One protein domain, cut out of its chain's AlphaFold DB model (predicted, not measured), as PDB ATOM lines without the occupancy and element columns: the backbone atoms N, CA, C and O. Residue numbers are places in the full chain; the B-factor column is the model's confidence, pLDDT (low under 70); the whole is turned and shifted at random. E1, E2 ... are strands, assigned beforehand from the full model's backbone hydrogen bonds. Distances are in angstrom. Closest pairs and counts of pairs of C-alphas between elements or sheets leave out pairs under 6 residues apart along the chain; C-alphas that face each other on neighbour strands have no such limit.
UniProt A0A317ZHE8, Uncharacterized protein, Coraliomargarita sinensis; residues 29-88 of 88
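This is residues 29 to 88 of the 88 residues of an uncharacterized protein of Coraliomargarita sinensis (UniProt A0A317ZHE8). Two narrow ribbons of two strands each, E1 with E4 and E2 with E3, form two small layers only partly face to face, a loose sandwich in which E1 and E2 come near with 2 pairs of C-alphas within 8 A. The links from E1 to E2 and from E3 to E4 join the ribbons near one end of the long axis, while the link of the hairpin E2 and E3 reaches to the other end. The printed part has 60 residues, with no named helix and four named strands in the order E1, E2, E3, E4; each sheet is antiparallel, and the class is all strand, although only 29 of the 60 residues are in named elements. The whole is only just compact, close to loose, with a radius of gyration of the C-alphas of 12.4 A, and elongated, spanning 36 by 19 by 16 A.

E4, residues 80 to 87, is the antiparallel neighbour of E1, residues 29 to 35, at 165 degrees between their directions. The C-alphas of Ala 30 and Val 85 face each other at 4.5 A, and N 31 and O 84 are within hydrogen-bond range at 2.8 A, as are N 82 and O 33 at 2.9 A. Residues 33 to 34 of E1 also pair, antiparallel, with residues 42 to 43. From E1 to E2, residues 51 to 57, the closest C-alphas are those of Tyr 32 and Phe 55, 7.0 A apart, and the centres are 9.5 A apart. E2 and E3, residues 67 to 73, form an antiparallel hairpin at 159 degrees. C-alphas 57 and 67 face each other at 4.3 A; N 54 and O 70 are within hydrogen-bond range at 2.9 A, and N 68 and O 56 at 2.8 A. Residues 47 to 48 pair, antiparallel, with residues 51 to 52 of E2. E1 and E3 are apart, as are E2 and E4, and E3 and E4.

E4 is the longest strand, 8 residues and 23.4 A from its first C-alpha to its last, ending at C-alpha 87 at (10.020, -24.692, -44.455). E1 begins at C-alpha 29 at (3.811, -25.830, -45.316) and measures 20.5 A. E2 begins at C-alpha 51 at (-19.088, -25.325, -34.311) and measures 20.1 A, and E3 measures 19.9 A.

The two C-alphas farthest apart are those of Ala 49 and Asn 62, at 37.6 A. The printed part has no cut and ends at residue 88, the chain's last. The link from E1 to E2, residues 36 to 50, is long; those from E2 to E3 and from E3 to E4 are short. The mean pLDDT of the printed part is 92.4, and residue 88 alone is under 70.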
ATOM      1  N   THR A  29       5.006 -25.087 -45.716       85.31
ATOM      2  CA  THR A  29       3.811 -25.830 -45.316       85.31
ATOM      3  C   THR A  29       3.249 -25.205 -44.047       85.31
ATOM      4  O   THR A  29       3.971 -25.036 -43.065       85.31
ATOM      5  N   ALA A  30       1.961 -24.863 -44.064       89.06
ATOM      6  CA  ALA A  30       1.263 -24.311 -42.910       89.06
ATOM      7  C   ALA A  30       0.256 -25.319 -42.347       89.06
ATOM      8  O   ALA A  30      -0.482 -25.962 -43.095       89.06
ATOM      9  N   SER A  31       0.220 -25.441 -41.023       93.12
ATOM     10  CA  SER A  31      -0.799 -26.187 -40.287       93.12
ATOM     11  C   SER A  31      -1.622 -25.226 -39.438       93.12
ATOM     12  O   SER A  31      -1.073 -24.448 -38.657       93.12
ATOM     13  N   TYR A  32      -2.946 -25.310 -39.570       95.25
ATOM     14  CA  TYR A  32      -3.892 -24.468 -38.844       95.25
ATOM     15  C   TYR A  32      -4.694 -25.309 -37.857       95.25
ATOM     16  O   TYR A  32      -5.263 -26.348 -38.210       95.25
ATOM     17  N   ARG A  33      -4.744 -24.858 -36.605       97.44
ATOM     18  CA  ARG A  33      -5.581 -25.449 -35.559       97.44
ATOM     19  C   ARG A  33      -6.388 -24.377 -34.853       97.44
ATOM     20  O   ARG A  33      -5.960 -23.226 -34.763       97.44
ATOM     21  N   TRP A  34      -7.526 -24.769 -34.301       97.94
ATOM     22  CA  TRP A  34      -8.436 -23.856 -33.623       97.94
ATOM     23  C   TRP A  34      -8.874 -24.374 -32.257       97.94
ATOM     24  O   TRP A  34      -8.927 -25.576 -32.015       97.94
ATOM     25  N   SER A  35      -9.191 -23.458 -31.351       97.06
ATOM     26  CA  SER A  35      -9.662 -23.771 -30.005       97.06
ATOM     27  C   SER A  35     -10.675 -22.738 -29.525       97.06
ATOM     28  O   SER A  35     -10.672 -21.586 -29.961       97.06
ATOM     29  N   LYS A  36     -11.527 -23.153 -28.588       95.75
ATOM     30  CA  LYS A  36     -12.487 -22.293 -27.877       95.75
ATOM     31  C   LYS A  36     -12.001 -21.901 -26.482       95.75
ATOM     32  O   LYS A  36     -12.547 -20.983 -25.870       95.75
ATOM     33  N   ASP A  37     -11.004 -22.621 -25.970       94.31
ATOM     34  CA  ASP A  37     -10.629 -22.630 -24.556       94.31
ATOM     35  C   ASP A  37      -9.112 -22.555 -24.306       94.31
ATOM     36  O   ASP A  37      -8.715 -22.519 -23.146       94.31
ATOM     37  N   LEU A  38      -8.278 -22.490 -25.357       94.69
ATOM     38  CA  LEU A  38      -6.804 -22.548 -25.307       94.69
ATOM     39  C   LEU A  38      -6.220 -23.864 -24.768       94.69
ATOM     40  O   LEU A  38      -5.004 -23.973 -24.613       94.69
ATOM     41  N   VAL A  39      -7.054 -24.867 -24.505       95.06
ATOM     42  CA  VAL A  39      -6.632 -26.166 -23.972       95.06
ATOM     43  C   VAL A  39      -6.728 -27.227 -25.060       95.06
ATOM     44  O   VAL A  39      -5.766 -27.952 -25.311       95.06
ATOM     45  N   SER A  40      -7.872 -27.295 -25.740       94.69
ATOM     46  CA  SER A  40      -8.140 -28.291 -26.776       94.69
ATOM     47  C   SER A  40      -8.031 -27.654 -28.153       94.69
ATOM     48  O   SER A  40      -8.862 -26.824 -28.521       94.69
ATOM     49  N   PHE A  41      -7.006 -28.041 -28.913       96.88
ATOM     50  CA  PHE A  41      -6.814 -27.595 -30.291       96.88
ATOM     51  C   PHE A  41      -7.293 -28.657 -31.277       96.88
ATOM     52  O   PHE A  41      -6.859 -29.808 -31.243       96.88
ATOM     53  N   HIS A  42      -8.168 -28.238 -32.178       97.44
ATOM     54  CA  HIS A  42      -8.788 -29.044 -33.213       97.44
ATOM     55  C   HIS A  42      -8.190 -28.699 -34.579       97.44
ATOM     56  O   HIS A  42      -7.787 -27.561 -34.814       97.44
ATOM     57  N   ALA A  43      -8.115 -29.681 -35.476       97.38
ATOM     58  CA  ALA A  43      -7.663 -29.449 -36.843       97.38
ATOM     59  C   ALA A  43      -8.681 -28.616 -37.644       97.38
ATOM     60  O   ALA A  43      -9.852 -28.513 -37.266       97.38
ATOM     61  N   ASP A  44      -8.222 -28.047 -38.757       96.44
ATOM     62  CA  ASP A  44      -9.079 -27.481 -39.801       96.44
ATOM     63  C   ASP A  44     -10.272 -28.398 -40.141       96.44
ATOM     64  O   ASP A  44     -10.123 -29.617 -40.255       96.44
ATOM     65  N   GLY A  45     -11.467 -27.815 -40.249       95.88
ATOM     66  CA  GLY A  45     -12.698 -28.520 -40.618       95.88
ATOM     67  C   GLY A  45     -13.258 -29.468 -39.551       95.88
ATOM     68  O   GLY A  45     -14.313 -30.062 -39.764       95.88
ATOM     69  N   TYR A  46     -12.599 -29.608 -38.399       96.94
ATOM     70  CA  TYR A  46     -13.106 -30.427 -37.300       96.94
ATOM     71  C   TYR A  46     -14.328 -29.771 -36.649       96.94
ATOM     72  O   TYR A  46     -14.309 -28.572 -36.373       96.94
ATOM     73  N   GLU A  47     -15.362 -30.558 -36.350       96.62
ATOM     74  CA  GLU A  47     -16.535 -30.103 -35.601       96.62
ATOM     75  C   GLU A  47     -16.329 -30.317 -34.096       96.62
ATOM     76  O   GLU A  47     -16.035 -31.422 -33.639       96.62
ATOM     77  N   SER A  48     -16.529 -29.271 -33.296       95.56
ATOM     78  CA  SER A  48     -16.486 -29.353 -31.837       95.56
ATOM     79  C   SER A  48     -17.644 -28.569 -31.233       95.56
ATOM     80  O   SER A  48     -17.754 -27.355 -31.411       95.56
ATOM     81  N   ALA A  49     -18.478 -29.255 -30.447       92.94
ATOM     82  CA  ALA A  49     -19.679 -28.716 -29.797       92.94
ATOM     83  C   ALA A  49     -20.582 -27.887 -30.738       92.94
ATOM     84  O   ALA A  49     -20.999 -26.788 -30.378       92.94
ATOM     85  N   GLY A  50     -20.846 -28.398 -31.946       94.19
ATOM     86  CA  GLY A  50     -21.733 -27.763 -32.926       94.19
ATOM     87  C   GLY A  50     -21.112 -26.621 -33.732       94.19
ATOM     88  O   GLY A  50     -21.799 -26.031 -34.563       94.19
ATOM     89  N   SER A  51     -19.833 -26.305 -33.518       96.69
ATOM     90  CA  SER A  51     -19.088 -25.325 -34.311       96.69
ATOM     91  C   SER A  51     -18.018 -26.011 -35.147       96.69
ATOM     92  O   SER A  51     -17.297 -26.873 -34.642       96.69
ATOM     93  N   THR A  52     -17.849 -25.541 -36.377       97.69
ATOM     94  CA  THR A  52     -16.762 -25.953 -37.270       97.69
ATOM     95  C   THR A  52     -16.003 -24.721 -37.731       97.69
ATOM     96  O   THR A  52     -16.622 -23.728 -38.122       97.69
ATOM     97  N   VAL A  53     -14.670 -24.783 -37.690       97.69
ATOM     98  CA  VAL A  53     -13.794 -23.720 -38.197       97.69
ATOM     99  C   VAL A  53     -12.987 -24.248 -39.372       97.69
ATOM    100  O   VAL A  53     -12.281 -25.247 -39.233       97.69
ATOM    101  N   SER A  54     -13.091 -23.564 -40.508       97.31
ATOM    102  CA  SER A  54     -12.363 -23.892 -41.736       97.31
ATOM    103  C   SER A  54     -11.401 -22.774 -42.123       97.31
ATOM    104  O   SER A  54     -11.772 -21.602 -42.057       97.31
ATOM    105  N   PHE A  55     -10.196 -23.125 -42.551       96.69
ATOM    106  CA  PHE A  55      -9.135 -22.210 -42.951       96.69
ATOM    107  C   PHE A  55      -8.898 -22.289 -44.457       96.69
ATOM    108  O   PHE A  55      -8.640 -23.356 -45.010       96.69
ATOM    109  N   THR A  56      -8.936 -21.142 -45.126       94.56
ATOM    110  CA  THR A  56      -8.605 -21.025 -46.550       94.56
ATOM    111  C   THR A  56      -7.484 -20.020 -46.729       94.56
ATOM    112  O   THR A  56      -7.593 -18.893 -46.244       94.56
ATOM    113  N   GLN A  57      -6.423 -20.419 -47.425       90.81
ATOM    114  CA  GLN A  57      -5.276 -19.560 -47.709       90.81
ATOM    115  C   GLN A  57      -5.296 -19.082 -49.159       90.81
ATOM    116  O   GLN A  57      -5.521 -19.875 -50.077       90.81
ATOM    117  N   ASP A  58      -5.024 -17.799 -49.352       88.94
ATOM    118  CA  ASP A  58      -4.830 -17.219 -50.674       88.94
ATOM    119  C   ASP A  58      -3.391 -17.454 -51.169       88.94
ATOM    120  O   ASP A  58      -2.482 -17.702 -50.367       88.94
ATOM    121  N   PRO A  59      -3.142 -17.364 -52.488       83.25
ATOM    122  CA  PRO A  59      -1.785 -17.363 -53.018       83.25
ATOM    123  C   PRO A  59      -0.933 -16.242 -52.397       83.25
ATOM    124  O   PRO A  59      -1.461 -15.159 -52.126       83.25
ATOM    125  N   PRO A  60       0.386 -16.447 -52.225       81.75
ATOM    126  CA  PRO A  60       1.269 -15.403 -51.724       81.75
ATOM    127  C   PRO A  60       1.235 -14.157 -52.618       81.75
ATOM    128  O   PRO A  60       1.387 -14.253 -53.837       81.75
ATOM    129  N   ALA A  61       1.084 -12.982 -52.011       82.06
ATOM    130  CA  ALA A  61       1.119 -11.695 -52.696       82.06
ATOM    131  C   ALA A  61       1.863 -10.667 -51.837       82.06
ATOM    132  O   ALA A  61       1.600 -10.544 -50.643       82.06
ATOM    133  N   ASN A  62       2.791  -9.921 -52.445       81.31
ATOM    134  CA  ASN A  62       3.582  -8.880 -51.768       81.31
ATOM    135  C   ASN A  62       4.265  -9.374 -50.472       81.31
ATOM    136  O   ASN A  62       4.222  -8.700 -49.445       81.31
ATOM    137  N   GLY A  63       4.824 -10.590 -50.492       76.06
ATOM    138  CA  GLY A  63       5.495 -11.189 -49.329       76.06
ATOM    139  C   GLY A  63       4.561 -11.643 -48.198       76.06
ATOM    140  O   GLY A  63       5.042 -11.997 -47.124       76.06
ATOM    141  N   MET A  64       3.239 -11.653 -48.410       80.44
ATOM    142  CA  MET A  64       2.240 -12.075 -47.424       80.44
ATOM    143  C   MET A  64       1.357 -13.212 -47.946       80.44
ATOM    144  O   MET A  64       1.103 -13.323 -49.144       80.44
ATOM    145  N   VAL A  65       0.846 -14.027 -47.022       85.38
ATOM    146  CA  VAL A  65      -0.218 -15.011 -47.264       85.38
ATOM    147  C   VAL A  65      -1.395 -14.643 -46.373       85.38
ATOM    148  O   VAL A  65      -1.252 -14.558 -45.153       85.38
ATOM    149  N   THR A  66      -2.559 -14.420 -46.980       90.06
ATOM    150  CA  THR A  66      -3.803 -14.178 -46.244       90.06
ATOM    151  C   THR A  66      -4.480 -15.509 -45.959       90.06
ATOM    152  O   THR A  66      -4.661 -16.322 -46.863       90.06
ATOM    153  N   VAL A  67      -4.877 -15.722 -44.705       92.25
ATOM    154  CA  VAL A  67      -5.627 -16.908 -44.279       92.25
ATOM    155  C   VAL A  67      -6.953 -16.461 -43.682       92.25
ATOM    156  O   VAL A  67      -6.984 -15.686 -42.727       92.25
ATOM    157  N   THR A  68      -8.049 -16.969 -44.235       95.50
ATOM    158  CA  THR A  68      -9.407 -16.697 -43.758       95.50
ATOM    159  C   THR A  68      -9.905 -17.875 -42.934       95.50
ATOM    160  O   THR A  68      -9.962 -18.996 -43.433       95.50
ATOM    161  N   ALA A  69     -10.292 -17.618 -41.684       95.88
ATOM    162  CA  ALA A  69     -10.964 -18.588 -40.826       95.88
ATOM    163  C   ALA A  69     -12.483 -18.364 -40.874       95.88
ATOM    164  O   ALA A  69     -12.968 -17.292 -40.510       95.88
ATOM    165  N   THR A  70     -13.238 -19.373 -41.298       97.44
ATOM    166  CA  THR A  70     -14.703 -19.334 -41.374       97.44
ATOM    167  C   THR A  70     -15.296 -20.194 -40.275       97.44
ATOM    168  O   THR A  70     -15.050 -21.397 -40.232       97.44
ATOM    169  N   VAL A  71     -16.102 -19.587 -39.405       96.88
ATOM    170  CA  VAL A  71     -16.872 -20.301 -38.380       96.88
ATOM    171  C   VAL A  71     -18.266 -20.599 -38.923       96.88
ATOM    172  O   VAL A  71     -18.946 -19.704 -39.424       96.88
ATOM    173  N   SER A  72     -18.706 -21.845 -38.796       97.38
ATOM    174  CA  SER A  72     -20.053 -22.290 -39.160       97.38
ATOM    175  C   SER A  72     -20.691 -23.095 -38.026       97.38
ATOM    176  O   SER A  72     -19.996 -23.593 -37.138       97.38
ATOM    177  N   GLY A  73     -22.023 -23.195 -38.045       95.88
ATOM    178  CA  GLY A  73     -22.794 -23.835 -36.982       95.88
ATOM    179  C   GLY A  73     -23.039 -22.891 -35.805       95.88
ATOM    180  O   GLY A  73     -23.467 -21.749 -35.991       95.88
ATOM    181  N   THR A  74     -22.802 -23.368 -34.587       95.81
ATOM    182  CA  THR A  74     -22.956 -22.570 -33.368       95.81
ATOM    183  C   THR A  74     -21.913 -21.454 -33.315       95.81
ATOM    184  O   THR A  74     -20.723 -21.690 -33.532       95.81
ATOM    185  N   ALA A  75     -22.353 -20.230 -33.013       94.12
ATOM    186  CA  ALA A  75     -21.462 -19.086 -32.856       94.12
ATOM    187  C   ALA A  75     -20.490 -19.300 -31.686       94.12
ATOM    188  O   ALA A  75     -20.859 -19.836 -30.642       94.12
ATOM    189  N   LEU A  76     -19.246 -18.864 -31.870       93.44
ATOM    190  CA  LEU A  76     -18.200 -18.955 -30.859       93.44
ATOM    191  C   LEU A  76     -18.075 -17.632 -30.105       93.44
ATOM    192  O   LEU A  76     -17.873 -16.594 -30.728       93.44
ATOM    193  N   ASP A  77     -18.088 -17.681 -28.772       94.62
ATOM    194  CA  ASP A  77     -17.763 -16.510 -27.942       94.62
ATOM    195  C   ASP A  77     -16.279 -16.131 -28.054       94.62
ATOM    196  O   ASP A  77     -15.895 -14.973 -27.887       94.62
ATOM    197  N   ARG A  78     -15.421 -17.133 -28.294       95.12
ATOM    198  CA  ARG A  78     -13.967 -17.001 -28.421       95.12
ATOM    199  C   ARG A  78     -13.437 -17.975 -29.462       95.12
ATOM    200  O   ARG A  78     -13.850 -19.133 -29.501       95.12
ATOM    201  N   LEU A  79     -12.476 -17.505 -30.249       95.62
ATOM    202  CA  LEU A  79     -11.724 -18.304 -31.205       95.62
ATOM    203  C   LEU A  79     -10.235 -18.044 -31.000       95.62
ATOM    204  O   LEU A  79      -9.774 -16.908 -31.105       95.62
ATOM    205  N   PHE A  80      -9.493 -19.107 -30.728       97.31
ATOM    206  CA  PHE A  80      -8.040 -19.098 -30.671       97.31
ATOM    207  C   PHE A  80      -7.496 -19.908 -31.834       97.31
ATOM    208  O   PHE A  80      -7.995 -20.997 -32.113       97.31
ATOM    209  N   VAL A  81      -6.472 -19.382 -32.494       96.25
ATOM    210  CA  VAL A  81      -5.853 -20.012 -33.661       96.25
ATOM    211  C   VAL A  81      -4.392 -20.285 -33.345       96.25
ATOM    212  O   VAL A  81      -3.686 -19.403 -32.859       96.25
ATOM    213  N   HIS A  82      -3.950 -21.507 -33.625       96.25
ATOM    214  CA  HIS A  82      -2.543 -21.877 -33.611       96.25
ATOM    215  C   HIS A  82      -2.103 -22.144 -35.049       96.25
ATOM    216  O   HIS A  82      -2.727 -22.940 -35.754       96.25
ATOM    217  N   ILE A  83      -1.062 -21.430 -35.474       92.94
ATOM    218  CA  ILE A  83      -0.494 -21.499 -36.816       92.94
ATOM    219  C   ILE A  83       0.943 -21.984 -36.677       92.94
ATOM    220  O   ILE A  83       1.755 -21.330 -36.026       92.94
ATOM    221  N   GLU A  84       1.245 -23.111 -37.307       92.69
ATOM    222  CA  GLU A  84       2.607 -23.623 -37.436       92.69
ATOM    223  C   GLU A  84       3.017 -23.506 -38.900       92.69
ATOM    224  O   GLU A  84       2.312 -23.992 -39.784       92.69
ATOM    225  N   VAL A  85       4.145 -22.846 -39.158       88.38
ATOM    226  CA  VAL A  85       4.723 -22.710 -40.498       88.38
ATOM    227  C   VAL A  85       6.075 -23.403 -40.493       88.38
ATOM    228  O   VAL A  85       6.928 -23.086 -39.664       88.38
ATOM    229  N   ALA A  86       6.262 -24.342 -41.414       86.25
ATOM    230  CA  ALA A  86       7.516 -25.050 -41.609       86.25
ATOM    231  C   ALA A  86       8.014 -24.847 -43.042       86.25
ATOM    232  O   ALA A  86       7.241 -24.941 -43.996       86.25
ATOM    233  N   GLU A  87       9.307 -24.583 -43.184       81.44
ATOM    234  CA  GLU A  87      10.020 -24.692 -44.455       81.44
ATOM    235  C   GLU A  87      10.493 -26.141 -44.613       81.44
ATOM    236  O   GLU A  87      11.030 -26.708 -43.657       81.44
ATOM    237  N   ASN A  88      10.240 -26.752 -45.774       63.16
ATOM    238  CA  ASN A  88      10.529 -28.169 -46.016       63.16
ATOM    239  C   ASN A  88      11.718 -28.411 -46.945       63.16
ATOM    240  O   ASN A  88      11.538 -28.202 -48.166       63.16
TER     241      ASN A  88